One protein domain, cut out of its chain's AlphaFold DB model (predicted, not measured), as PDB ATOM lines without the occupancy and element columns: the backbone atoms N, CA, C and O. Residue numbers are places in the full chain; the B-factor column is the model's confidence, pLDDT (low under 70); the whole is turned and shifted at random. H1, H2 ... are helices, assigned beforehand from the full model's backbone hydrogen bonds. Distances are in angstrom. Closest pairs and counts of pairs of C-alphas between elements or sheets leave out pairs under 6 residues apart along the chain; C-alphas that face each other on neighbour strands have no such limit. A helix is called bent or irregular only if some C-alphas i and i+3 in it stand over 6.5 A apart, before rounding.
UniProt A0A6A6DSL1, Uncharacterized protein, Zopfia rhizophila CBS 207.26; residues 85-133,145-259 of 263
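This is residues 85 to 133 and 145 to 259 of the 263 residues of an uncharacterized protein of Zopfia rhizophila CBS 207.26 (UniProt A0A6A6DSL1). One very long, straight helix, H4, makes the longest axis; its residues 147 to 159 stick out as a free arm, and H2, H3, H5, H6 and H7 pack on the rest of it, while H1 stays apart from it. At its far end H5 folds back along it as a helical hairpin, H6 crosses it and runs away from it, and short H7 turns back from the end of H6 to pack on H4, while H2 and H3 reach its middle stretch and H1 lies near H7. The printed part has 164 residues with seven named helices, H1 to H7 in chain order, and no named strand; the class is all helix. The whole is only just loose, close to compact, with a radius of gyration of the C-alphas of 18.6 A, and elongated, spanning 62 by 39 by 33 A.

The hub is H4, residues 147 to 188, which touches five helices, and the helix packing is mostly crossed. With residues 180 to 187 alone it touches H5, residues 193 to 208, at a shallow tilt of 19 degrees, opposite ways; the closest C-alphas, of Ser 183 and Val 196, are 6.2 A apart. H6, residues 216 to 241, is irregular, with C-alphas 238 and 241 7.2 A apart. It touches H4 with residues 222 to 227 alone, closest at the C-alphas of Val 180 and Arg 223, 6.0 A, only just about perpendicular at 71 degrees. H7, residues 244 to 251, touches H6 at a steep tilt of 50 degrees, opposite ways, with the C-alphas of Leu 236 and Gly 245 closest at 4.8 A. H7 also touches H4, at the C-alphas of Tyr 174 and Val 250, 5.9 A apart. H2, residues 100 to 109, and H3, residues 115 to 125, each only just touch H4, with 3 pairs of C-alphas within 8 A; the closest are Glu 109 to Ala 163, 6.2 A, and Leu 125 to Ser 175, 6.6 A. H1, residues 85 to 95, touches no helix but is near H7. Every O i to N i+4 pair is within hydrogen-bond range in H1 to H5; in H6 it is 18 of 22 and in H7 3 of 4.

H4 is 60.9 A long, from C-alpha 147 at (244.315, 212.100, 393.990) to C-alpha 188 at (291.882, 220.756, 356.889). H6 is 35.8 A long and H5 22.2 A; H1 and H3 are each 15.3 A, H2 14.1 A and H7 9.8 A. H7 ends with C-alpha 251 at (278.939, 216.419, 382.067).

The C-alphas of Ser 146 and Gly 190 are the farthest apart, 64.7 A. Residues 134 to 144 are not printed, and C-alphas 133 and 145 are 27.6 A apart across the cut. Of the links printed whole, none is long. Confidence is under 70 at residues 85 to 88, 130 to 133 and 254 to 259.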
ATOM      1  N   TRP A  85     285.523 235.528 381.142       62.84
ATOM      2  CA  TRP A  85     286.132 234.210 380.950       62.84
ATOM      3  C   TRP A  85     286.632 233.576 382.257       62.84
ATOM      4  O   TRP A  85     286.593 232.356 382.415       62.84
ATOM      5  N   ARG A  86     287.079 234.380 383.229       65.44
ATOM      6  CA  ARG A  86     287.585 233.895 384.520       65.44
ATOM      7  C   ARG A  86     286.448 233.382 385.395       65.44
ATOM      8  O   ARG A  86     286.604 232.355 386.052       65.44
ATOM      9  N   ALA A  87     285.312 234.078 385.385       69.56
ATOM     10  CA  ALA A  87     284.102 233.627 386.067       69.56
ATOM     11  C   ALA A  87     283.591 232.317 385.451       69.56
ATOM     12  O   ALA A  87     283.397 231.351 386.183       69.56
ATOM     13  N   ALA A  88     283.508 232.255 384.117       65.75
ATOM     14  CA  ALA A  88     283.133 231.056 383.367       65.75
ATOM     15  C   ALA A  88     284.049 229.857 383.664       65.75
ATOM     16  O   ALA A  88     283.589 228.759 383.966       65.75
ATOM     17  N   THR A  89     285.367 230.075 383.647       70.69
ATOM     18  CA  THR A  89     286.355 229.023 383.928       70.69
ATOM     19  C   THR A  89     286.259 228.540 385.374       70.69
ATOM     20  O   THR A  89     286.367 227.341 385.637       70.69
ATOM     21  N   LYS A  90     286.046 229.458 386.325       73.94
ATOM     22  CA  LYS A  90     285.859 229.121 387.741       73.94
ATOM     23  C   LYS A  90     284.571 228.329 387.959       73.94
ATOM     24  O   LYS A  90     284.587 227.381 388.736       73.94
ATOM     25  N   GLU A  91     283.491 228.706 387.284       77.19
ATOM     26  CA  GLU A  91     282.217 227.990 387.315       77.19
ATOM     27  C   GLU A  91     282.374 226.571 386.763       77.19
ATOM     28  O   GLU A  91     282.098 225.615 387.484       77.19
ATOM     29  N   PHE A  92     282.925 226.426 385.554       79.94
ATOM     30  CA  PHE A  92     283.220 225.125 384.947       79.94
ATOM     31  C   PHE A  92     284.079 224.250 385.866       79.94
ATOM     32  O   PHE A  92     283.711 223.120 386.176       79.94
ATOM     33  N   SER A  93     285.189 224.795 386.373       80.25
ATOM     34  CA  SER A  93     286.091 224.071 387.280       80.25
ATOM     35  C   SER A  93     285.407 223.684 388.594       80.25
ATOM     36  O   SER A  93     285.722 222.649 389.172       80.25
ATOM     37  N   GLY A  94     284.468 224.508 389.070       80.88
ATOM     38  CA  GLY A  94     283.660 224.229 390.253       80.88
ATOM     39  C   GLY A  94     282.650 223.098 390.051       80.88
ATOM     40  O   GLY A  94     282.284 222.453 391.030       80.88
ATOM     41  N   GLN A  95     282.240 222.832 388.808       83.44
ATOM     42  CA  GLN A  95     281.341 221.727 388.461       83.44
ATOM     43  C   GLN A  95     282.065 220.395 388.247       83.44
ATOM     44  O   GLN A  95     281.402 219.362 388.170       83.44
ATOM     45  N   VAL A  96     283.400 220.388 388.149       87.94
ATOM     46  CA  VAL A  96     284.173 219.151 387.985       87.94
ATOM     47  C   VAL A  96     284.127 218.338 389.285       87.94
ATOM     48  O   VAL A  96     284.569 218.835 390.328       87.94
ATOM     49  N   PRO A  97     283.639 217.083 389.253       90.25
ATOM     50  CA  PRO A  97     283.608 216.248 390.443       90.25
ATOM     51  C   PRO A  97     285.008 215.919 390.968       90.25
ATOM     52  O   PRO A  97     285.932 215.648 390.198       90.25
ATOM     53  N   LYS A  98     285.161 215.920 392.296       89.44
ATOM     54  CA  LYS A  98     286.447 215.667 392.973       89.44
ATOM     55  C   LYS A  98     286.632 214.210 393.398       89.44
ATOM     56  O   LYS A  98     287.766 213.771 393.561       89.44
ATOM     57  N   ASP A  99     285.535 213.485 393.566       92.06
ATOM     58  CA  ASP A  99     285.470 212.110 394.052       92.06
ATOM     59  C   ASP A  99     284.410 211.306 393.279       92.06
ATOM     60  O   ASP A  99     283.631 211.861 392.498       92.06
ATOM     61  N   GLU A 100     284.405 209.982 393.461       91.06
ATOM     62  CA  GLU A 100     283.476 209.079 392.763       91.06
ATOM     63  C   GLU A 100     282.007 209.381 393.054       91.06
ATOM     64  O   GLU A 100     281.166 209.250 392.162       91.06
ATOM     65  N   ASP A 101     281.693 209.817 394.271       92.94
ATOM     66  CA  ASP A 101     280.326 210.152 394.660       92.94
ATOM     67  C   ASP A 101     279.829 211.383 393.898       92.94
ATOM     68  O   ASP A 101     278.700 211.396 393.395       92.94
ATOM     69  N   GLY A 102     280.690 212.386 393.715       91.38
ATOM     70  CA  GLY A 102     280.428 213.533 392.858       91.38
ATOM     71  C   GLY A 102     280.258 213.133 391.392       91.38
ATOM     72  O   GLY A 102     279.336 213.616 390.735       91.38
ATOM     73  N   TRP A 103     281.097 212.226 390.873       91.69
ATOM     74  CA  TRP A 103     280.974 211.723 389.497       91.69
ATOM     75  C   TRP A 103     279.644 211.004 389.280       91.69
ATOM     76  O   TRP A 103     278.917 211.301 388.333       91.69
ATOM     77  N   SER A 104     279.301 210.093 390.187       91.81
ATOM     78  CA  SER A 104     278.033 209.363 390.186       91.81
ATOM     79  C   SER A 104     276.837 210.315 390.260       91.81
ATOM     80  O   SER A 104     275.902 210.209 389.463       91.81
ATOM     81  N   SER A 105     276.895 211.303 391.156       90.56
ATOM     82  CA  SER A 105     275.842 212.310 391.314       90.56
ATOM     83  C   SER A 105     275.667 213.147 390.050       90.56
ATOM     84  O   SER A 105     274.541 213.340 389.594       90.56
ATOM     85  N   ARG A 106     276.772 213.579 389.429       89.75
ATOM     86  CA  ARG A 106     276.716 214.384 388.208       89.75
ATOM     87  C   ARG A 106     276.173 213.591 387.023       89.75
ATOM     88  O   ARG A 106     275.326 214.106 386.301       89.75
ATOM     89  N   ARG A 107     276.592 212.333 386.848       91.19
ATOM     90  CA  ARG A 107     276.025 211.434 385.825       91.19
ATOM     91  C   ARG A 107     274.517 211.268 385.995       91.19
ATOM     92  O   ARG A 107     273.796 211.295 385.004       91.19
ATOM     93  N   LYS A 108     274.028 211.129 387.232       89.19
ATOM     94  CA  LYS A 108     272.585 211.042 387.518       89.19
ATOM     95  C   LYS A 108     271.849 212.324 387.143       89.19
ATOM     96  O   LYS A 108     270.821 212.255 386.473       89.19
ATOM     97  N   GLU A 109     272.398 213.477 387.518       86.31
ATOM     98  CA  GLU A 109     271.815 214.791 387.215       86.31
ATOM     99  C   GLU A 109     271.591 214.991 385.710       86.31
ATOM    100  O   GLU A 109     270.541 215.481 385.301       86.31
ATOM    101  N   VAL A 110     272.542 214.549 384.883       83.81
ATOM    102  CA  VAL A 110     272.470 214.691 383.421       83.81
ATOM    103  C   VAL A 110     271.977 213.426 382.710       83.81
ATOM    104  O   VAL A 110     272.138 213.321 381.503       83.81
ATOM    105  N   HIS A 111     271.400 212.454 383.428       84.81
ATOM    106  CA  HIS A 111     270.906 211.180 382.871       84.81
ATOM    107  C   HIS A 111     271.948 210.342 382.099       84.81
ATOM    108  O   HIS A 111     271.594 209.498 381.292       84.81
ATOM    109  N   LEU A 112     273.241 210.486 382.393       86.69
ATOM    110  CA  LEU A 112     274.335 209.697 381.799       86.69
ATOM    111  C   LEU A 112     274.889 208.629 382.753       86.69
ATOM    112  O   LEU A 112     276.074 208.303 382.724       86.69
ATOM    113  N   HIS A 113     274.047 208.116 383.649       89.19
ATOM    114  CA  HIS A 113     274.414 207.053 384.589       89.19
ATOM    115  C   HIS A 113     273.932 205.665 384.150       89.19
ATOM    116  O   HIS A 113     274.493 204.666 384.597       89.19
ATOM    117  N   GLU A 114     272.922 205.608 383.282       85.75
ATOM    118  CA  GLU A 114     272.371 204.369 382.735       85.75
ATOM    119  C   GLU A 114     273.093 204.005 381.427       85.75
ATOM    120  O   GLU A 114     273.289 204.885 380.577       85.75
ATOM    121  N   PRO A 115     273.498 202.735 381.233       83.75
ATOM    122  CA  PRO A 115     274.155 202.287 380.005       83.75
ATOM    123  C   PRO A 115     273.378 202.643 378.731       83.75
ATOM    124  O   PRO A 115     273.972 203.082 377.746       83.75
ATOM    125  N   GLU A 116     272.053 202.516 378.759       82.81
ATOM    126  CA  GLU A 116     271.144 202.804 377.651       82.81
ATOM    127  C   GLU A 116     271.216 204.278 377.255       82.81
ATOM    128  O   GLU A 116     271.332 204.604 376.071       82.81
ATOM    129  N   ALA A 117     271.223 205.176 378.241       82.50
ATOM    130  CA  ALA A 117     271.339 206.605 378.001       82.50
ATOM    131  C   ALA A 117     272.722 206.980 377.445       82.50
ATOM    132  O   ALA A 117     272.817 207.807 376.534       82.50
ATOM    133  N   VAL A 118     273.797 206.335 377.917       86.25
ATOM    134  CA  VAL A 118     275.157 206.523 377.376       86.25
ATOM    135  C   VAL A 118     275.237 206.062 375.917       86.25
ATOM    136  O   VAL A 118     275.750 206.786 375.059       86.25
ATOM    137  N   ILE A 119     274.683 204.890 375.611       85.12
ATOM    138  CA  ILE A 119     274.606 204.332 374.255       85.12
ATOM    139  C   ILE A 119     273.799 205.250 373.334       85.12
ATOM    140  O   ILE A 119     274.252 205.599 372.241       85.12
ATOM    141  N   HIS A 120     272.621 205.672 373.786       84.56
ATOM    142  CA  HIS A 120     271.760 206.578 373.042       84.56
ATOM    143  C   HIS A 120     272.479 207.902 372.749       84.56
ATOM    144  O   HIS A 120     272.489 208.361 371.606       84.56
ATOM    145  N   THR A 121     273.161 208.466 373.749       87.25
ATOM    146  CA  THR A 121     273.984 209.676 373.603       87.25
ATOM    147  C   THR A 121     275.060 209.507 372.544       87.25
ATOM    148  O   THR A 121     275.207 210.357 371.667       87.25
ATOM    149  N   PHE A 122     275.797 208.397 372.582       86.12
ATOM    150  CA  PHE A 122     276.816 208.099 371.582       86.12
ATOM    151  C   PHE A 122     276.216 208.035 370.172       86.12
ATOM    152  O   PHE A 122     276.729 208.673 369.249       86.12
ATOM    153  N   CYS A 123     275.103 207.320 369.995       84.88
ATOM    154  CA  CYS A 123     274.413 207.227 368.709       84.88
ATOM    155  C   CYS A 123     273.887 208.590 368.227       84.88
ATOM    156  O   CYS A 123     273.944 208.879 367.030       84.88
ATOM    157  N   LEU A 124     273.417 209.443 369.140       85.81
ATOM    158  CA  LEU A 124     272.951 210.795 368.839       85.81
ATOM    159  C   LEU A 124     274.106 211.701 368.380       85.81
ATOM    160  O   LEU A 124     274.029 212.300 367.305       85.81
ATOM    161  N   LEU A 125     275.202 211.746 369.147       87.06
ATOM    162  CA  LEU A 125     276.383 212.568 368.851       87.06
ATOM    163  C   LEU A 125     277.108 212.121 367.576       87.06
ATOM    164  O   LEU A 125     277.645 212.948 366.844       87.06
ATOM    165  N   THR A 126     277.079 210.822 367.267       84.62
ATOM    166  CA  THR A 126     277.640 210.271 366.021       84.62
ATOM    167  C   THR A 126     276.670 210.327 364.839       84.62
ATOM    168  O   THR A 126     277.013 209.856 363.756       84.62
ATOM    169  N   ARG A 127     275.472 210.914 365.014       81.88
ATOM    170  CA  ARG A 127     274.421 211.027 363.983       81.88
ATOM    171  C   ARG A 127     273.976 209.674 363.414       81.88
ATOM    172  O   ARG A 127     273.539 209.593 362.269       81.88
ATOM    173  N   ARG A 128     274.078 208.610 364.216       73.00
ATOM    174  CA  ARG A 128     273.701 207.236 363.850       73.00
ATOM    175  C   ARG A 128     272.337 206.805 364.413       73.00
ATOM    176  O   ARG A 128     271.879 205.719 364.078       73.00
ATOM    177  N   SER A 129     271.685 207.638 365.230       70.56
ATOM    178  CA  SER A 129     270.287 207.453 365.655       70.56
ATOM    179  C   SER A 129     269.322 208.302 364.818       70.56
ATOM    180  O   SER A 129     269.594 209.473 364.554       70.56
ATOM    181  N   THR A 130     268.176 207.723 364.450       55.50
ATOM    182  CA  THR A 130     266.998 208.433 363.912       55.50
ATOM    183  C   THR A 130     265.892 208.622 364.956       55.50
ATOM    184  O   THR A 130     264.902 209.295 364.675       55.50
ATOM    185  N   GLN A 131     266.038 208.035 366.149       55.78
ATOM    186  CA  GLN A 131     265.016 208.065 367.191       55.78
ATOM    187  C   GLN A 131     265.223 209.243 368.143       55.78
ATOM    188  O   GLN A 131     266.314 209.474 368.662       55.78
ATOM    189  N   VAL A 132     264.134 209.973 368.372       54.41
ATOM    190  CA  VAL A 132     263.988 210.951 369.451       54.41
ATOM    191  C   VAL A 132     263.569 210.170 370.696       54.41
ATOM    192  O   VAL A 132     262.620 209.392 370.605       54.41
ATOM    193  N   CYS A 133     264.249 210.350 371.837       54.03
ATOM    194  CA  CYS A 133     263.808 209.786 373.121       54.03
ATOM    195  C   CYS A 133     262.311 210.053 373.315       54.03
ATOM    196  O   CYS A 133     261.897 211.209 373.437       54.03
ATOM    197  N   ALA A 145     242.773 205.091 391.179       77.38
ATOM    198  CA  ALA A 145     243.878 205.865 391.743       77.38
ATOM    199  C   ALA A 145     243.368 207.049 392.581       77.38
ATOM    200  O   ALA A 145     242.509 207.826 392.150       77.38
ATOM    201  N   SER A 146     243.918 207.220 393.784       85.25
ATOM    202  CA  SER A 146     243.601 208.380 394.610       85.25
ATOM    203  C   SER A 146     244.235 209.646 394.028       85.25
ATOM    204  O   SER A 146     245.237 209.605 393.313       85.25
ATOM    205  N   ILE A 147     243.706 210.819 394.387       84.12
ATOM    206  CA  ILE A 147     244.315 212.100 393.990       84.12
ATOM    207  C   ILE A 147     245.766 212.239 394.483       84.12
ATOM    208  O   ILE A 147     246.574 212.918 393.853       84.12
ATOM    209  N   LEU A 148     246.110 211.588 395.600       85.00
ATOM    210  CA  LEU A 148     247.475 211.574 396.124       85.00
ATOM    211  C   LEU A 148     248.409 210.749 395.234       85.00
ATOM    212  O   LEU A 148     249.551 211.160 395.042       85.00
ATOM    213  N   ASP A 149     247.914 209.657 394.647       79.69
ATOM    214  CA  ASP A 149     248.670 208.840 393.691       79.69
ATOM    215  C   ASP A 149     248.938 209.637 392.411       79.69
ATOM    216  O   ASP A 149     250.084 209.757 391.989       79.69
ATOM    217  N   VAL A 150     247.920 210.330 391.885       82.31
ATOM    218  CA  VAL A 150     248.065 211.214 390.712       82.31
ATOM    219  C   VAL A 150     249.082 212.337 390.959       82.31
ATOM    220  O   VAL A 150     249.897 212.646 390.089       82.31
ATOM    221  N   LEU A 151     249.064 212.961 392.144       82.69
ATOM    222  CA  LEU A 151     250.061 213.974 392.513       82.69
ATOM    223  C   LEU A 151     251.467 213.374 392.650       82.69
ATOM    224  O   LEU A 151     252.448 214.023 392.273       82.69
ATOM    225  N   GLY A 152     251.568 212.151 393.175       82.75
ATOM    226  CA  GLY A 152     252.805 211.375 393.222       82.75
ATOM    227  C   GLY A 152     253.377 211.144 391.825       82.75
ATOM    228  O   GLY A 152     254.528 211.507 391.570       82.75
ATOM    229  N   ASP A 153     252.556 210.648 390.904       80.38
ATOM    230  CA  ASP A 153     252.938 210.367 389.519       80.38
ATOM    231  C   ASP A 153     253.336 211.641 388.772       80.38
ATOM    232  O   ASP A 153     254.389 211.700 388.131       80.38
ATOM    233  N   TYR A 154     252.557 212.717 388.916       81.00
ATOM    234  CA  TYR A 154     252.873 214.001 388.291       81.00
ATOM    235  C   TYR A 154     254.179 214.603 388.827       81.00
ATOM    236  O   TYR A 154     254.959 215.202 388.080       81.00
ATOM    237  N   ARG A 155     254.476 214.411 390.119       80.88
ATOM    238  CA  ARG A 155     255.775 214.776 390.698       80.88
ATOM    239  C   ARG A 155     256.915 213.965 390.074       80.88
ATOM    240  O   ARG A 155     257.960 214.541 389.774       80.88
ATOM    241  N   VAL A 156     256.750 212.657 389.871       80.62
ATOM    242  CA  VAL A 156     257.769 211.827 389.194       80.62
ATOM    243  C   VAL A 156     257.979 212.308 387.758       80.62
ATOM    244  O   VAL A 156     259.117 212.546 387.354       80.62
ATOM    245  N   PHE A 157     256.892 212.545 387.025       79.19
ATOM    246  CA  PHE A 157     256.927 213.060 385.659       79.19
ATOM    247  C   PHE A 157     257.645 214.413 385.551       79.19
ATOM    248  O   PHE A 157     258.537 214.586 384.722       79.19
ATOM    249  N   THR A 158     257.306 215.375 386.411       80.12
ATOM    250  CA  THR A 158     257.946 216.703 386.404       80.12
ATOM    251  C   THR A 158     259.435 216.639 386.749       80.12
ATOM    252  O   THR A 158     260.230 217.354 386.134       80.12
ATOM    253  N   ASN A 159     259.843 215.744 387.655       79.06
ATOM    254  CA  ASN A 159     261.261 215.493 387.928       79.06
ATOM    255  C   ASN A 159     261.981 214.898 386.706       79.06
ATOM    256  O   ASN A 159     263.069 215.359 386.361       79.06
ATOM    257  N   ALA A 160     261.363 213.925 386.028       79.25
ATOM    258  CA  ALA A 160     261.910 213.328 384.810       79.25
ATOM    259  C   ALA A 160     262.071 214.372 383.691       79.25
ATOM    260  O   ALA A 160     263.119 214.432 383.052       79.25
ATOM    261  N   LEU A 161     261.094 215.270 383.511       80.75
ATOM    262  CA  LEU A 161     261.209 216.400 382.579       80.75
ATOM    263  C   LEU A 161     262.379 217.328 382.926       80.75
ATOM    264  O   LEU A 161     263.110 217.762 382.033       80.75
ATOM    265  N   GLY A 162     262.557 217.645 384.210       80.81
ATOM    266  CA  GLY A 162     263.663 218.484 384.673       80.81
ATOM    267  C   GLY A 162     265.025 217.875 384.342       80.81
ATOM    268  O   GLY A 162     265.914 218.569 383.845       80.81
ATOM    269  N   ALA A 163     265.166 216.571 384.547       78.00
ATOM    270  CA  ALA A 163     266.407 215.867 384.276       78.00
ATOM    271  C   ALA A 163     266.648 215.646 382.769       78.00
ATOM    272  O   ALA A 163     267.760 215.863 382.287       78.00
ATOM    273  N   GLN A 164     265.596 215.360 381.992       82.81
ATOM    274  CA  GLN A 164     265.673 215.306 380.528       82.81
ATOM    275  C   GLN A 164     266.093 216.654 379.936       82.81
ATOM    276  O   GLN A 164     266.886 216.703 378.996       82.81
ATOM    277  N   LYS A 165     265.600 217.765 380.495       83.50
ATOM    278  CA  LYS A 165     266.051 219.104 380.112       83.50
ATOM    279  C   LYS A 165     267.554 219.258 380.349       83.50
ATOM    280  O   LYS A 165     268.251 219.685 379.435       83.50
ATOM    281  N   ALA A 166     268.053 218.899 381.536       83.19
ATOM    282  CA  ALA A 166     269.480 218.987 381.855       83.19
ATOM    283  C   ALA A 166     270.334 218.156 380.883       83.19
ATOM    284  O   ALA A 166     271.305 218.670 380.326       83.19
ATOM    285  N   TYR A 167     269.918 216.916 380.616       85.88
ATOM    286  CA  TYR A 167     270.533 216.034 379.627       85.88
ATOM    287  C   TYR A 167     270.593 216.677 378.235       85.88
ATOM    288  O   TYR A 167     271.678 216.885 377.696       85.88
ATOM    289  N   VAL A 168     269.446 217.064 377.666       84.69
ATOM    290  CA  VAL A 168     269.378 217.651 376.316       84.69
ATOM    291  C   VAL A 168     270.202 218.936 376.227       84.69
ATOM    292  O   VAL A 168     270.870 219.167 375.219       84.69
ATOM    293  N   THR A 169     270.206 219.757 377.279       84.62
ATOM    294  CA  THR A 169     271.047 220.956 377.352       84.62
ATOM    295  C   THR A 169     272.537 220.610 377.283       84.62
ATOM    296  O   THR A 169     273.241 221.186 376.456       84.62
ATOM    297  N   GLN A 170     273.014 219.644 378.075       83.75
ATOM    298  CA  GLN A 170     274.420 219.217 378.046       83.75
ATOM    299  C   GLN A 170     274.820 218.633 376.688       83.75
ATOM    300  O   GLN A 170     275.845 219.014 376.119       83.75
ATOM    301  N   ILE A 171     273.970 217.778 376.114       87.12
ATOM    302  CA  ILE A 171     274.209 217.215 374.783       87.12
ATOM    303  C   ILE A 171     274.247 218.311 373.716       87.12
ATOM    304  O   ILE A 171     275.101 218.258 372.831       87.12
ATOM    305  N   SER A 172     273.378 219.321 373.797       86.69
ATOM    306  CA  SER A 172     273.386 220.463 372.875       86.69
ATOM    307  C   SER A 172     274.695 221.263 372.955       86.69
ATOM    308  O   SER A 172     275.299 221.581 371.925       86.69
ATOM    309  N   TYR A 173     275.194 221.522 374.170       84.75
ATOM    310  CA  TYR A 173     276.471 222.214 374.369       84.75
ATOM    311  C   TYR A 173     277.641 221.430 373.783       84.75
ATOM    312  O   TYR A 173     278.400 221.969 372.971       84.75
ATOM    313  N   TYR A 174     277.740 220.141 374.104       88.06
ATOM    314  CA  TYR A 174     278.797 219.301 373.556       88.06
ATOM    315  C   TYR A 174     278.686 219.156 372.028       88.06
ATOM    316  O   TYR A 174     279.685 219.264 371.318       88.06
ATOM    317  N   SER A 175     277.468 219.017 371.492       88.38
ATOM    318  CA  SER A 175     277.214 218.957 370.043       88.38
ATOM    319  C   SER A 175     277.643 220.231 369.319       88.38
ATOM    320  O   SER A 175     278.125 220.161 368.190       88.38
ATOM    321  N   THR A 176     277.519 221.393 369.965       88.88
ATOM    322  CA  THR A 176     278.007 222.660 369.409       88.88
ATOM    323  C   THR A 176     279.526 222.648 369.270       88.88
ATOM    324  O   THR A 176     280.053 223.020 368.221       88.88
ATOM    325  N   LEU A 177     280.240 222.157 370.289       88.38
ATOM    326  CA  LEU A 177     281.690 221.994 370.202       88.38
ATOM    327  C   LEU A 177     282.077 221.014 369.084       88.38
ATOM    328  O   LEU A 177     282.994 221.304 368.314       88.38
ATOM    329  N   LEU A 178     281.362 219.889 368.960       90.50
ATOM    330  CA  LEU A 178     281.581 218.929 367.875       90.50
ATOM    331  C   LEU A 178     281.346 219.557 366.500       90.50
ATOM    332  O   LEU A 178     282.164 219.357 365.607       90.50
ATOM    333  N   PHE A 179     280.280 220.342 366.325       92.19
ATOM    334  CA  PHE A 179     279.993 221.027 365.065       92.19
ATOM    335  C   PHE A 179     281.135 221.969 364.661       92.19
ATOM    336  O   PHE A 179     281.646 221.872 363.545       92.19
ATOM    337  N   VAL A 180     281.602 222.822 365.580       90.50
ATOM    338  CA  VAL A 180     282.740 223.716 365.301       90.50
ATOM    339  C   VAL A 180     284.016 222.908 365.032       90.50
ATOM    340  O   VAL A 180     284.788 223.244 364.132       90.50
ATOM    341  N   GLY A 181     284.222 221.801 365.753       90.88
ATOM    342  CA  GLY A 181     285.299 220.843 365.495       90.88
ATOM    343  C   GLY A 181     285.249 220.255 364.081       90.88
ATOM    344  O   GLY A 181     286.271 220.219 363.392       90.88
ATOM    345  N   LEU A 182     284.063 219.867 363.608       93.25
ATOM    346  CA  LEU A 182     283.845 219.372 362.248       93.25
ATOM    347  C   LEU A 182     284.147 220.444 361.198       93.25
ATOM    348  O   LEU A 182     284.758 220.124 360.181       93.25
ATOM    349  N   SER A 183     283.818 221.715 361.452       93.69
ATOM    350  CA  SER A 183     284.202 222.821 360.561       93.69
ATOM    351  C   SER A 183     285.724 222.945 360.420       93.69
ATOM    352  O   SER A 183     286.232 223.165 359.321       93.69
ATOM    353  N   ILE A 184     286.479 222.756 361.509       93.06
ATOM    354  CA  ILE A 184     287.953 222.756 361.474       93.06
ATOM    355  C   ILE A 184     288.475 221.582 360.643       93.06
ATOM    356  O   ILE A 184     289.393 221.757 359.839       93.06
ATOM    357  N   VAL A 185     287.913 220.386 360.846       93.69
ATOM    358  CA  VAL A 185     288.297 219.189 360.087       93.69
ATOM    359  C   VAL A 185     288.008 219.389 358.601       93.69
ATOM    360  O   VAL A 185     288.913 219.180 357.801       93.69
ATOM    361  N   ALA A 186     286.818 219.882 358.245       93.88
ATOM    362  CA  ALA A 186     286.417 220.139 356.862       93.88
ATOM    363  C   ALA A 186     287.416 221.049 356.128       93.88
ATOM    364  O   ALA A 186     287.869 220.717 355.030       93.88
ATOM    365  N   LEU A 187     287.831 222.154 356.762       93.81
ATOM    366  CA  LEU A 187     288.855 223.048 356.208       93.81
ATOM    367  C   LEU A 187     290.195 222.331 356.010       93.81
ATOM    368  O   LEU A 187     290.835 222.475 354.971       93.81
ATOM    369  N   ARG A 188     290.623 221.515 356.983       93.44
ATOM    370  CA  ARG A 188     291.882 220.756 356.889       93.44
ATOM    371  C   ARG A 188     291.853 219.659 355.832       93.44
ATOM    372  O   ARG A 188     292.908 219.303 355.318       93.44
ATOM    373  N   THR A 189     290.676 219.135 355.510       94.38
ATOM    374  CA  THR A 189     290.479 218.157 354.435       94.38
ATOM    375  C   THR A 189     290.283 218.805 353.061       94.38
ATOM    376  O   THR A 189     290.040 218.091 352.094       94.38
ATOM    377  N   GLY A 190     290.404 220.133 352.949       95.00
ATOM    378  CA  GLY A 190     290.345 220.854 351.674       95.00
ATOM    379  C   GLY A 190     288.948 221.304 351.243       95.00
ATOM    380  O   GLY A 190     288.754 221.608 350.068       95.00
ATOM    381  N   ALA A 191     287.969 221.350 352.153       96.19
ATOM    382  CA  ALA A 191     286.665 221.939 351.850       96.19
ATOM    383  C   ALA A 191     286.784 223.448 351.562       96.19
ATOM    384  O   ALA A 191     287.662 224.123 352.103       96.19
ATOM    385  N   ASN A 192     285.869 223.983 350.743       96.00
ATOM    386  CA  ASN A 192     285.821 225.412 350.428       96.00
ATOM    387  C   ASN A 192     285.564 226.245 351.708       96.00
ATOM    388  O   ASN A 192     284.517 226.046 352.336       96.00
ATOM    389  N   PRO A 193     286.456 227.190 352.075       94.94
ATOM    390  CA  PRO A 193     286.274 228.050 353.242       94.94
ATOM    391  C   PRO A 193     284.956 228.823 353.259       94.94
ATOM    392  O   PRO A 193     284.294 228.859 354.293       94.94
ATOM    393  N   GLU A 194     284.524 229.361 352.117       95.56
ATOM    394  CA  GLU A 194     283.279 230.136 352.026       95.56
ATOM    395  C   GLU A 194     282.051 229.274 352.338       95.56
ATOM    396  O   GLU A 194     281.128 229.720 353.020       95.56
ATOM    397  N   ALA A 195     282.063 228.018 351.882       96.38
ATOM    398  CA  ALA A 195     280.994 227.065 352.150       96.38
ATOM    399  C   ALA A 195     280.967 226.656 353.630       96.38
ATOM    400  O   ALA A 195     279.896 226.595 354.231       96.38
ATOM    401  N   VAL A 196     282.132 226.406 354.240       95.44
ATOM    402  CA  VAL A 196     282.224 226.103 355.681       95.44
ATOM    403  C   VAL A 196     281.714 227.280 356.511       95.44
ATOM    404  O   VAL A 196     280.921 227.082 357.432       95.44
ATOM    405  N   ASP A 197     282.121 228.500 356.165       94.75
ATOM    406  CA  ASP A 197     281.665 229.716 356.833       94.75
ATOM    407  C   ASP A 197     280.153 229.935 356.667       94.75
ATOM    408  O   ASP A 197     279.491 230.363 357.613       94.75
ATOM    409  N   ASP A 198     279.579 229.586 355.512       95.56
ATOM    410  CA  ASP A 198     278.131 229.623 355.285       95.56
ATOM    411  C   ASP A 198     277.369 228.639 356.187       95.56
ATOM    412  O   ASP A 198     276.396 229.019 356.841       95.56
ATOM    413  N   TYR A 199     277.848 227.396 356.311       95.50
ATOM    414  CA  TYR A 199     277.270 226.432 357.253       95.50
ATOM    415  C   TYR A 199     277.379 226.905 358.702       95.50
ATOM    416  O   TYR A 199     276.434 226.732 359.473       95.50
ATOM    417  N   MET A 200     278.499 227.525 359.079       92.88
ATOM    418  CA  MET A 200     278.649 228.096 360.415       92.88
ATOM    419  C   MET A 200     277.678 229.258 360.646       92.88
ATOM    420  O   MET A 200     277.043 229.295 361.694       92.88
ATOM    421  N   ARG A 201     277.487 230.168 359.680       90.75
ATOM    422  CA  ARG A 201     276.487 231.249 359.794       90.75
ATOM    423  C   ARG A 201     275.065 230.714 359.923       90.75
ATOM    424  O   ARG A 201     274.322 231.203 360.775       90.75
ATOM    425  N   LYS A 202     274.693 229.696 359.142       91.94
ATOM    426  CA  LYS A 202     273.383 229.025 359.247       91.94
ATOM    427  C   LYS A 202     273.187 228.404 360.625       91.94
ATOM    428  O   LYS A 202     272.217 228.718 361.301       91.94
ATOM    429  N   PHE A 203     274.170 227.639 361.091       89.88
ATOM    430  CA  PHE A 203     274.148 227.060 362.431       89.88
ATOM    431  C   PHE A 203     273.990 228.130 363.523       89.88
ATOM    432  O   PHE A 203     273.163 227.989 364.420       89.88
ATOM    433  N   LEU A 204     274.745 229.228 363.443       84.56
ATOM    434  CA  LEU A 204     274.640 230.329 364.402       84.56
ATOM    435  C   LEU A 204     273.294 231.056 364.320       84.56
ATOM    436  O   LEU A 204     272.779 231.480 365.352       84.56
ATOM    437  N   THR A 205     272.724 231.170 363.122       82.44
ATOM    438  CA  THR A 205     271.382 231.725 362.910       82.44
ATOM    439  C   THR A 205     270.335 230.879 363.626       82.44
ATOM    440  O   THR A 205     269.541 231.418 364.398       82.44
ATOM    441  N   ASP A 206     270.399 229.557 363.456       83.94
ATOM    442  CA  ASP A 206     269.487 228.608 364.097       83.94
ATOM    443  C   ASP A 206     269.606 228.649 365.630       83.94
ATOM    444  O   ASP A 206     268.600 228.625 366.335       83.94
ATOM    445  N   GLN A 207     270.830 228.764 366.160       80.12
ATOM    446  CA  GLN A 207     271.063 228.845 367.608       80.12
ATOM    447  C   GLN A 207     270.577 230.162 368.228       80.12
ATOM    448  O   GLN A 207     270.139 230.178 369.378       80.12
ATOM    449  N   GLN A 208     270.684 231.278 367.502       78.38
ATOM    450  CA  GLN A 208     270.354 232.609 368.026       78.38
ATOM    451  C   GLN A 208     268.919 233.049 367.714       78.38
ATOM    452  O   GLN A 208     268.456 234.041 368.278       78.38
ATOM    453  N   GLY A 209     268.234 232.365 366.793       81.25
ATOM    454  CA  GLY A 209     266.919 232.767 366.293       81.25
ATOM    455  C   GLY A 209     266.932 234.079 365.496       81.25
ATOM    456  O   GLY A 209     265.882 234.692 365.316       81.25
ATOM    457  N   LYS A 210     268.108 234.537 365.047       80.12
ATOM    458  CA  LYS A 210     268.298 235.762 364.254       80.12
ATOM    459  C   LYS A 210     269.389 235.551 363.213       80.12
ATOM    460  O   LYS A 210     270.331 234.806 363.466       80.12
ATOM    461  N   GLU A 211     269.278 236.230 362.075       85.44
ATOM    462  CA  GLU A 211     270.254 236.123 360.987       85.44
ATOM    463  C   GLU A 211     271.670 236.477 361.465       85.44
ATOM    464  O   GLU A 211     271.918 237.553 362.020       85.44
ATOM    465  N   CYS A 212     272.606 235.547 361.275       81.94
ATOM    466  CA  CYS A 212     273.999 235.724 361.652       81.94
ATOM    467  C   CYS A 212     274.803 236.321 360.491       81.94
ATOM    468  O   CYS A 212     275.107 235.643 359.509       81.94
ATOM    469  N   THR A 213     275.233 237.572 360.650       87.06
ATOM    470  CA  THR A 213     276.069 238.305 359.684       87.06
ATOM    471  C   THR A 213     277.563 238.266 360.038       87.06
ATOM    472  O   THR A 213     278.334 239.141 359.646       87.06
ATOM    473  N   ALA A 214     277.995 237.262 360.809       81.75
ATOM    474  CA  ALA A 214     279.377 237.162 361.264       81.75
ATOM    475  C   ALA A 214     280.368 237.037 360.093       81.75
ATOM    476  O   ALA A 214     280.229 236.172 359.224       81.75
ATOM    477  N   GLY A 215     281.394 237.892 360.106       85.44
ATOM    478  CA  GLY A 215     282.482 237.866 359.131       85.44
ATOM    479  C   GLY A 215     283.475 236.723 359.363       85.44
ATOM    480  O   GLY A 215     283.536 236.134 360.444       85.44
ATOM    481  N   GLU A 216     284.305 236.455 358.357       87.81
ATOM    482  CA  GLU A 216     285.314 235.381 358.360       87.81
ATOM    483  C   GLU A 216     286.234 235.430 359.594       87.81
ATOM    484  O   GLU A 216     286.470 234.408 360.239       87.81
ATOM    485  N   THR A 217     286.700 236.622 359.984       83.94
ATOM    486  CA  THR A 217     287.566 236.808 361.162       83.94
ATOM    487  C   THR A 217     286.932 236.250 362.434       83.94
ATOM    488  O   THR A 217     287.597 235.574 363.217       83.94
ATOM    489  N   TYR A 218     285.634 236.491 362.627       84.81
ATOM    490  CA  TYR A 218     284.900 236.010 363.793       84.81
ATOM    491  C   TYR A 218     284.760 234.484 363.781       84.81
ATOM    492  O   TYR A 218     285.037 233.810 364.773       84.81
ATOM    493  N   LEU A 219     284.383 233.917 362.633       86.00
ATOM    494  CA  LEU A 219     284.235 232.471 362.473       86.00
ATOM    495  C   LEU A 219     285.581 231.749 362.644       86.00
ATOM    496  O   LEU A 219     285.647 230.675 363.246       86.00
ATOM    497  N   SER A 220     286.673 232.370 362.196       85.44
ATOM    498  CA  SER A 220     288.042 231.900 362.414       85.44
ATOM    499  C   SER A 220     288.438 231.908 363.894       85.44
ATOM    500  O   SER A 220     289.017 230.932 364.385       85.44
ATOM    501  N   GLN A 221     288.069 232.951 364.644       81.38
ATOM    502  CA  GLN A 221     288.258 232.996 366.098       81.38
ATOM    503  C   GLN A 221     287.447 231.904 366.805       81.38
ATOM    504  O   GLN A 221     287.988 231.219 367.675       81.38
ATOM    505  N   LEU A 222     286.202 231.671 366.375       82.81
ATOM    506  CA  LEU A 222     285.356 230.606 366.916       82.81
ATOM    507  C   LEU A 222     285.984 229.216 366.694       82.81
ATOM    508  O   LEU A 222     286.070 228.389 367.600       82.81
ATOM    509  N   ARG A 223     286.502 228.961 365.492       89.25
ATOM    510  CA  ARG A 223     287.234 227.721 365.195       89.25
ATOM    511  C   ARG A 223     288.504 227.590 366.031       89.25
ATOM    512  O   ARG A 223     288.765 226.539 366.611       89.25
ATOM    513  N   THR A 224     289.295 228.654 366.113       81.38
ATOM    514  CA  THR A 224     290.557 228.656 366.868       81.38
ATOM    515  C   THR A 224     290.312 228.379 368.340       81.38
ATOM    516  O   THR A 224     291.009 227.577 368.958       81.38
ATOM    517  N   GLY A 225     289.288 229.005 368.895       78.00
ATOM    518  CA  GLY A 225     288.941 228.846 370.283       78.00
ATOM    519  C   GLY A 225     288.388 227.462 370.630       78.00
ATOM    520  O   GLY A 225     288.747 226.919 371.671       78.00
ATOM    521  N   ALA A 226     287.621 226.831 369.736       85.31
ATOM    522  CA  ALA A 226     287.150 225.454 369.916       85.31
ATOM    523  C   ALA A 226     288.297 224.425 369.984       85.31
ATOM    524  O   ALA A 226     288.119 223.337 370.530       85.31
ATOM    525  N   LEU A 227     289.502 224.762 369.506       83.31
ATOM    526  CA  LEU A 227     290.681 223.909 369.691       83.31
ATOM    527  C   LEU A 227     291.155 223.847 371.142       83.31
ATOM    528  O   LEU A 227     291.811 222.871 371.499       83.31
ATOM    529  N   TRP A 228     290.882 224.863 371.964       84.94
ATOM    530  CA  TRP A 228     291.289 224.867 373.368       84.94
ATOM    531  C   TRP A 228     290.652 223.722 374.167       84.94
ATOM    532  O   TRP A 228     291.415 222.899 374.671       84.94
ATOM    533  N   PRO A 229     289.310 223.569 374.232       81.50
ATOM    534  CA  PRO A 229     288.710 222.471 374.986       81.50
ATOM    535  C   PRO A 229     289.112 221.102 374.421       81.50
ATOM    536  O   PRO A 229     289.356 220.184 375.195       81.50
ATOM    537  N   ILE A 230     289.283 220.972 373.099       84.31
ATOM    538  CA  ILE A 230     289.783 219.735 372.470       84.31
ATOM    539  C   ILE A 230     291.203 219.404 372.957       84.31
ATOM    540  O   ILE A 230     291.485 218.270 373.328       84.31
ATOM    541  N   ARG A 231     292.107 220.391 373.008       85.50
ATOM    542  CA  ARG A 231     293.463 220.191 373.548       85.50
ATOM    543  C   ARG A 231     293.436 219.859 375.036       85.50
ATOM    544  O   ARG A 231     294.192 219.001 375.467       85.50
ATOM    545  N   CYS A 232     292.569 220.506 375.811       84.06
ATOM    546  CA  CYS A 232     292.413 220.188 377.226       84.06
ATOM    547  C   CYS A 232     291.926 218.750 377.432       84.06
ATOM    548  O   CYS A 232     292.442 218.070 378.311       84.06
ATOM    549  N   MET A 233     290.990 218.266 376.613       86.81
ATOM    550  CA  MET A 233     290.554 216.867 376.630       86.81
ATOM    551  C   MET A 233     291.721 215.900 376.395       86.81
ATOM    552  O   MET A 233     291.879 214.956 377.171       86.81
ATOM    553  N   ASP A 234     292.550 216.161 375.379       86.25
ATOM    554  CA  ASP A 234     293.757 215.373 375.083       86.25
ATOM    555  C   ASP A 234     294.748 215.410 376.265       86.25
ATOM    556  O   ASP A 234     295.206 214.377 376.750       86.25
ATOM    557  N   GLU A 235     295.034 216.597 376.807       88.00
ATOM    558  CA  GLU A 235     295.965 216.743 377.929       88.00
ATOM    559  C   GLU A 235     295.486 216.045 379.204       88.00
ATOM    560  O   GLU A 235     296.293 215.464 379.929       88.00
ATOM    561  N   LEU A 236     294.191 216.123 379.520       86.81
ATOM    562  CA  LEU A 236     293.624 215.447 380.687       86.81
ATOM    563  C   LEU A 236     293.694 213.928 380.513       86.81
ATOM    564  O   LEU A 236     293.992 213.214 381.475       86.81
ATOM    565  N   TYR A 237     293.477 213.439 379.290       89.56
ATOM    566  CA  TYR A 237     293.653 212.030 378.962       89.56
ATOM    567  C   TYR A 237     295.086 211.566 379.271       89.56
ATOM    568  O   TYR A 237     295.280 210.588 380.006       89.56
ATOM    569  N   ASP A 238     296.080 212.314 378.789       88.56
ATOM    570  CA  ASP A 238     297.505 212.008 378.966       88.56
ATOM    571  C   ASP A 238     297.966 212.142 380.424       88.56
ATOM    572  O   ASP A 238     298.757 211.331 380.908       88.56
ATOM    573  N   LYS A 239     297.413 213.109 381.168       89.00
ATOM    574  CA  LYS A 239     297.705 213.350 382.595       89.00
ATOM    575  C   LYS A 239     297.044 212.344 383.548       89.00
ATOM    576  O   LYS A 239     297.146 212.500 384.761       89.00
ATOM    577  N   GLY A 240     296.391 211.308 383.023       85.19
ATOM    578  CA  GLY A 240     295.910 210.168 383.807       85.19
ATOM    579  C   GLY A 240     294.409 210.151 384.090       85.19
ATOM    580  O   GLY A 240     293.927 209.157 384.625       85.19
ATOM    581  N   LEU A 241     293.645 211.171 383.675       85.44
ATOM    582  CA  LEU A 241     292.178 211.123 383.761       85.44
ATOM    583  C   LEU A 241     291.565 210.219 382.683       85.44
ATOM    584  O   LEU A 241     290.412 209.810 382.819       85.44
ATOM    585  N   LYS A 242     292.322 209.863 381.635       90.56
ATOM    586  CA  LYS A 242     291.860 208.991 380.542       90.56
ATOM    587  C   LYS A 242     290.511 209.483 380.000       90.56
ATOM    588  O   LYS A 242     290.345 210.677 379.763       90.56
ATOM    589  N   HIS A 243     289.533 208.592 379.837       86.38
ATOM    590  CA  HIS A 243     288.197 208.927 379.337       86.38
ATOM    591  C   HIS A 243     287.458 209.955 380.203       86.38
ATOM    592  O   HIS A 243     286.632 210.700 379.677       86.38
ATOM    593  N   ARG A 244     287.801 210.081 381.495       87.00
ATOM    594  CA  ARG A 244     287.209 211.113 382.357       87.00
ATOM    595  C   ARG A 244     287.553 212.513 381.884       87.00
ATOM    596  O   ARG A 244     286.744 213.410 382.054       87.00
ATOM    597  N   GLY A 245     288.711 212.703 381.249       87.81
ATOM    598  CA  GLY A 245     289.082 213.990 380.666       87.81
ATOM    599  C   GLY A 245     288.058 214.481 379.643       87.81
ATOM    600  O   GLY A 245     287.767 215.668 379.598       87.81
ATOM    601  N   TRP A 246     287.473 213.566 378.868       86.81
ATOM    602  CA  TRP A 246     286.431 213.876 377.885       86.81
ATOM    603  C   TRP A 246     285.065 213.988 378.554       86.81
ATOM    604  O   TRP A 246     284.288 214.889 378.245       86.81
ATOM    605  N   GLU A 247     284.808 213.110 379.522       89.62
ATOM    606  CA  GLU A 247     283.580 213.083 380.309       89.62
ATOM    607  C   GLU A 247     283.302 214.425 381.005       89.62
ATOM    608  O   GLU A 247     282.161 214.876 381.000       89.62
ATOM    609  N   ILE A 248     284.328 215.131 381.502       89.19
ATOM    610  CA  ILE A 248     284.172 216.482 382.083       89.19
ATOM    611  C   ILE A 248     283.452 217.429 381.113       89.19
ATOM    612  O   ILE A 248     282.579 218.189 381.521       89.19
ATOM    613  N   PHE A 249     283.792 217.393 379.826       87.38
ATOM    614  CA  PHE A 249     283.211 218.296 378.831       87.38
ATOM    615  C   PHE A 249     281.832 217.852 378.345       87.38
ATOM    616  O   PHE A 249     281.136 218.638 377.714       87.38
ATOM    617  N   VAL A 250     281.426 216.620 378.637       87.62
ATOM    618  CA  VAL A 250     280.054 216.159 378.397       87.62
ATOM    619  C   VAL A 250     279.172 216.456 379.611       87.62
ATOM    620  O   VAL A 250     278.018 216.834 379.450       87.62
ATOM    621  N   LEU A 251     279.705 216.298 380.827       86.38
ATOM    622  CA  LEU A 251     278.939 216.419 382.067       86.38
ATOM    623  C   LEU A 251     278.877 217.845 382.610       86.38
ATOM    624  O   LEU A 251     277.866 218.240 383.186       86.38
ATOM    625  N   CYS A 252     279.975 218.587 382.525       82.38
ATOM    626  CA  CYS A 252     280.183 219.839 383.255       82.38
ATOM    627  C   CYS A 252     280.291 221.039 382.317       82.38
ATOM    628  O   CYS A 252     280.596 222.138 382.775       82.38
ATOM    629  N   MET A 253     280.090 220.850 381.008       77.75
ATOM    630  CA  MET A 253     280.169 221.960 380.075       77.75
ATOM    631  C   MET A 253     279.029 222.925 380.370       77.75
ATOM    632  O   MET A 253     277.846 222.648 380.183       77.75
ATOM    633  N   VAL A 254     279.419 224.092 380.859       65.38
ATOM    634  CA  VAL A 254     278.571 225.268 380.893       65.38
ATOM    635  C   VAL A 254     279.037 226.124 379.754       65.38
ATOM    636  O   VAL A 254     280.233 226.407 379.631       65.38
ATOM    637  N   LEU A 255     278.103 226.524 378.905       52.03
ATOM    638  CA  LEU A 255     278.474 227.384 377.815       52.03
ATOM    639  C   LEU A 255     278.456 228.843 378.258       52.03
ATOM    640  O   LEU A 255     277.458 229.550 378.146       52.03
ATOM    641  N   SER A 256     279.602 229.262 378.780       40.34
ATOM    642  CA  SER A 256     279.866 230.621 379.231       40.34
ATOM    643  C   SER A 256     281.012 231.211 378.409       40.34
ATOM    644  O   SER A 256     282.024 230.552 378.181       40.34
ATOM    645  N   TYR A 257     280.812 232.450 377.945       36.59
ATOM    646  CA  TYR A 257     281.729 233.292 377.168       36.59
ATOM    647  C   TYR A 257     283.210 232.924 377.267       36.59
ATOM    648  O   TYR A 257     283.885 233.306 378.218       36.59
ATOM    649  N   VAL A 258     283.734 232.315 376.212       39.50
ATOM    650  CA  VAL A 258     285.126 232.439 375.782       39.50
ATOM    651  C   VAL A 258     285.075 232.124 374.302       39.50
ATOM    652  O   VAL A 258     284.580 231.059 373.995       39.50
ATOM    653  N   LEU A 259     285.482 233.033 373.415       38.31
ATOM    654  CA  LEU A 259     286.272 232.772 372.199       38.31
ATOM    655  C   LEU A 259     286.640 234.121 371.552       38.31
ATOM    656  O   LEU A 259     286.346 234.390 370.396       38.31
TER     657      LEU A 259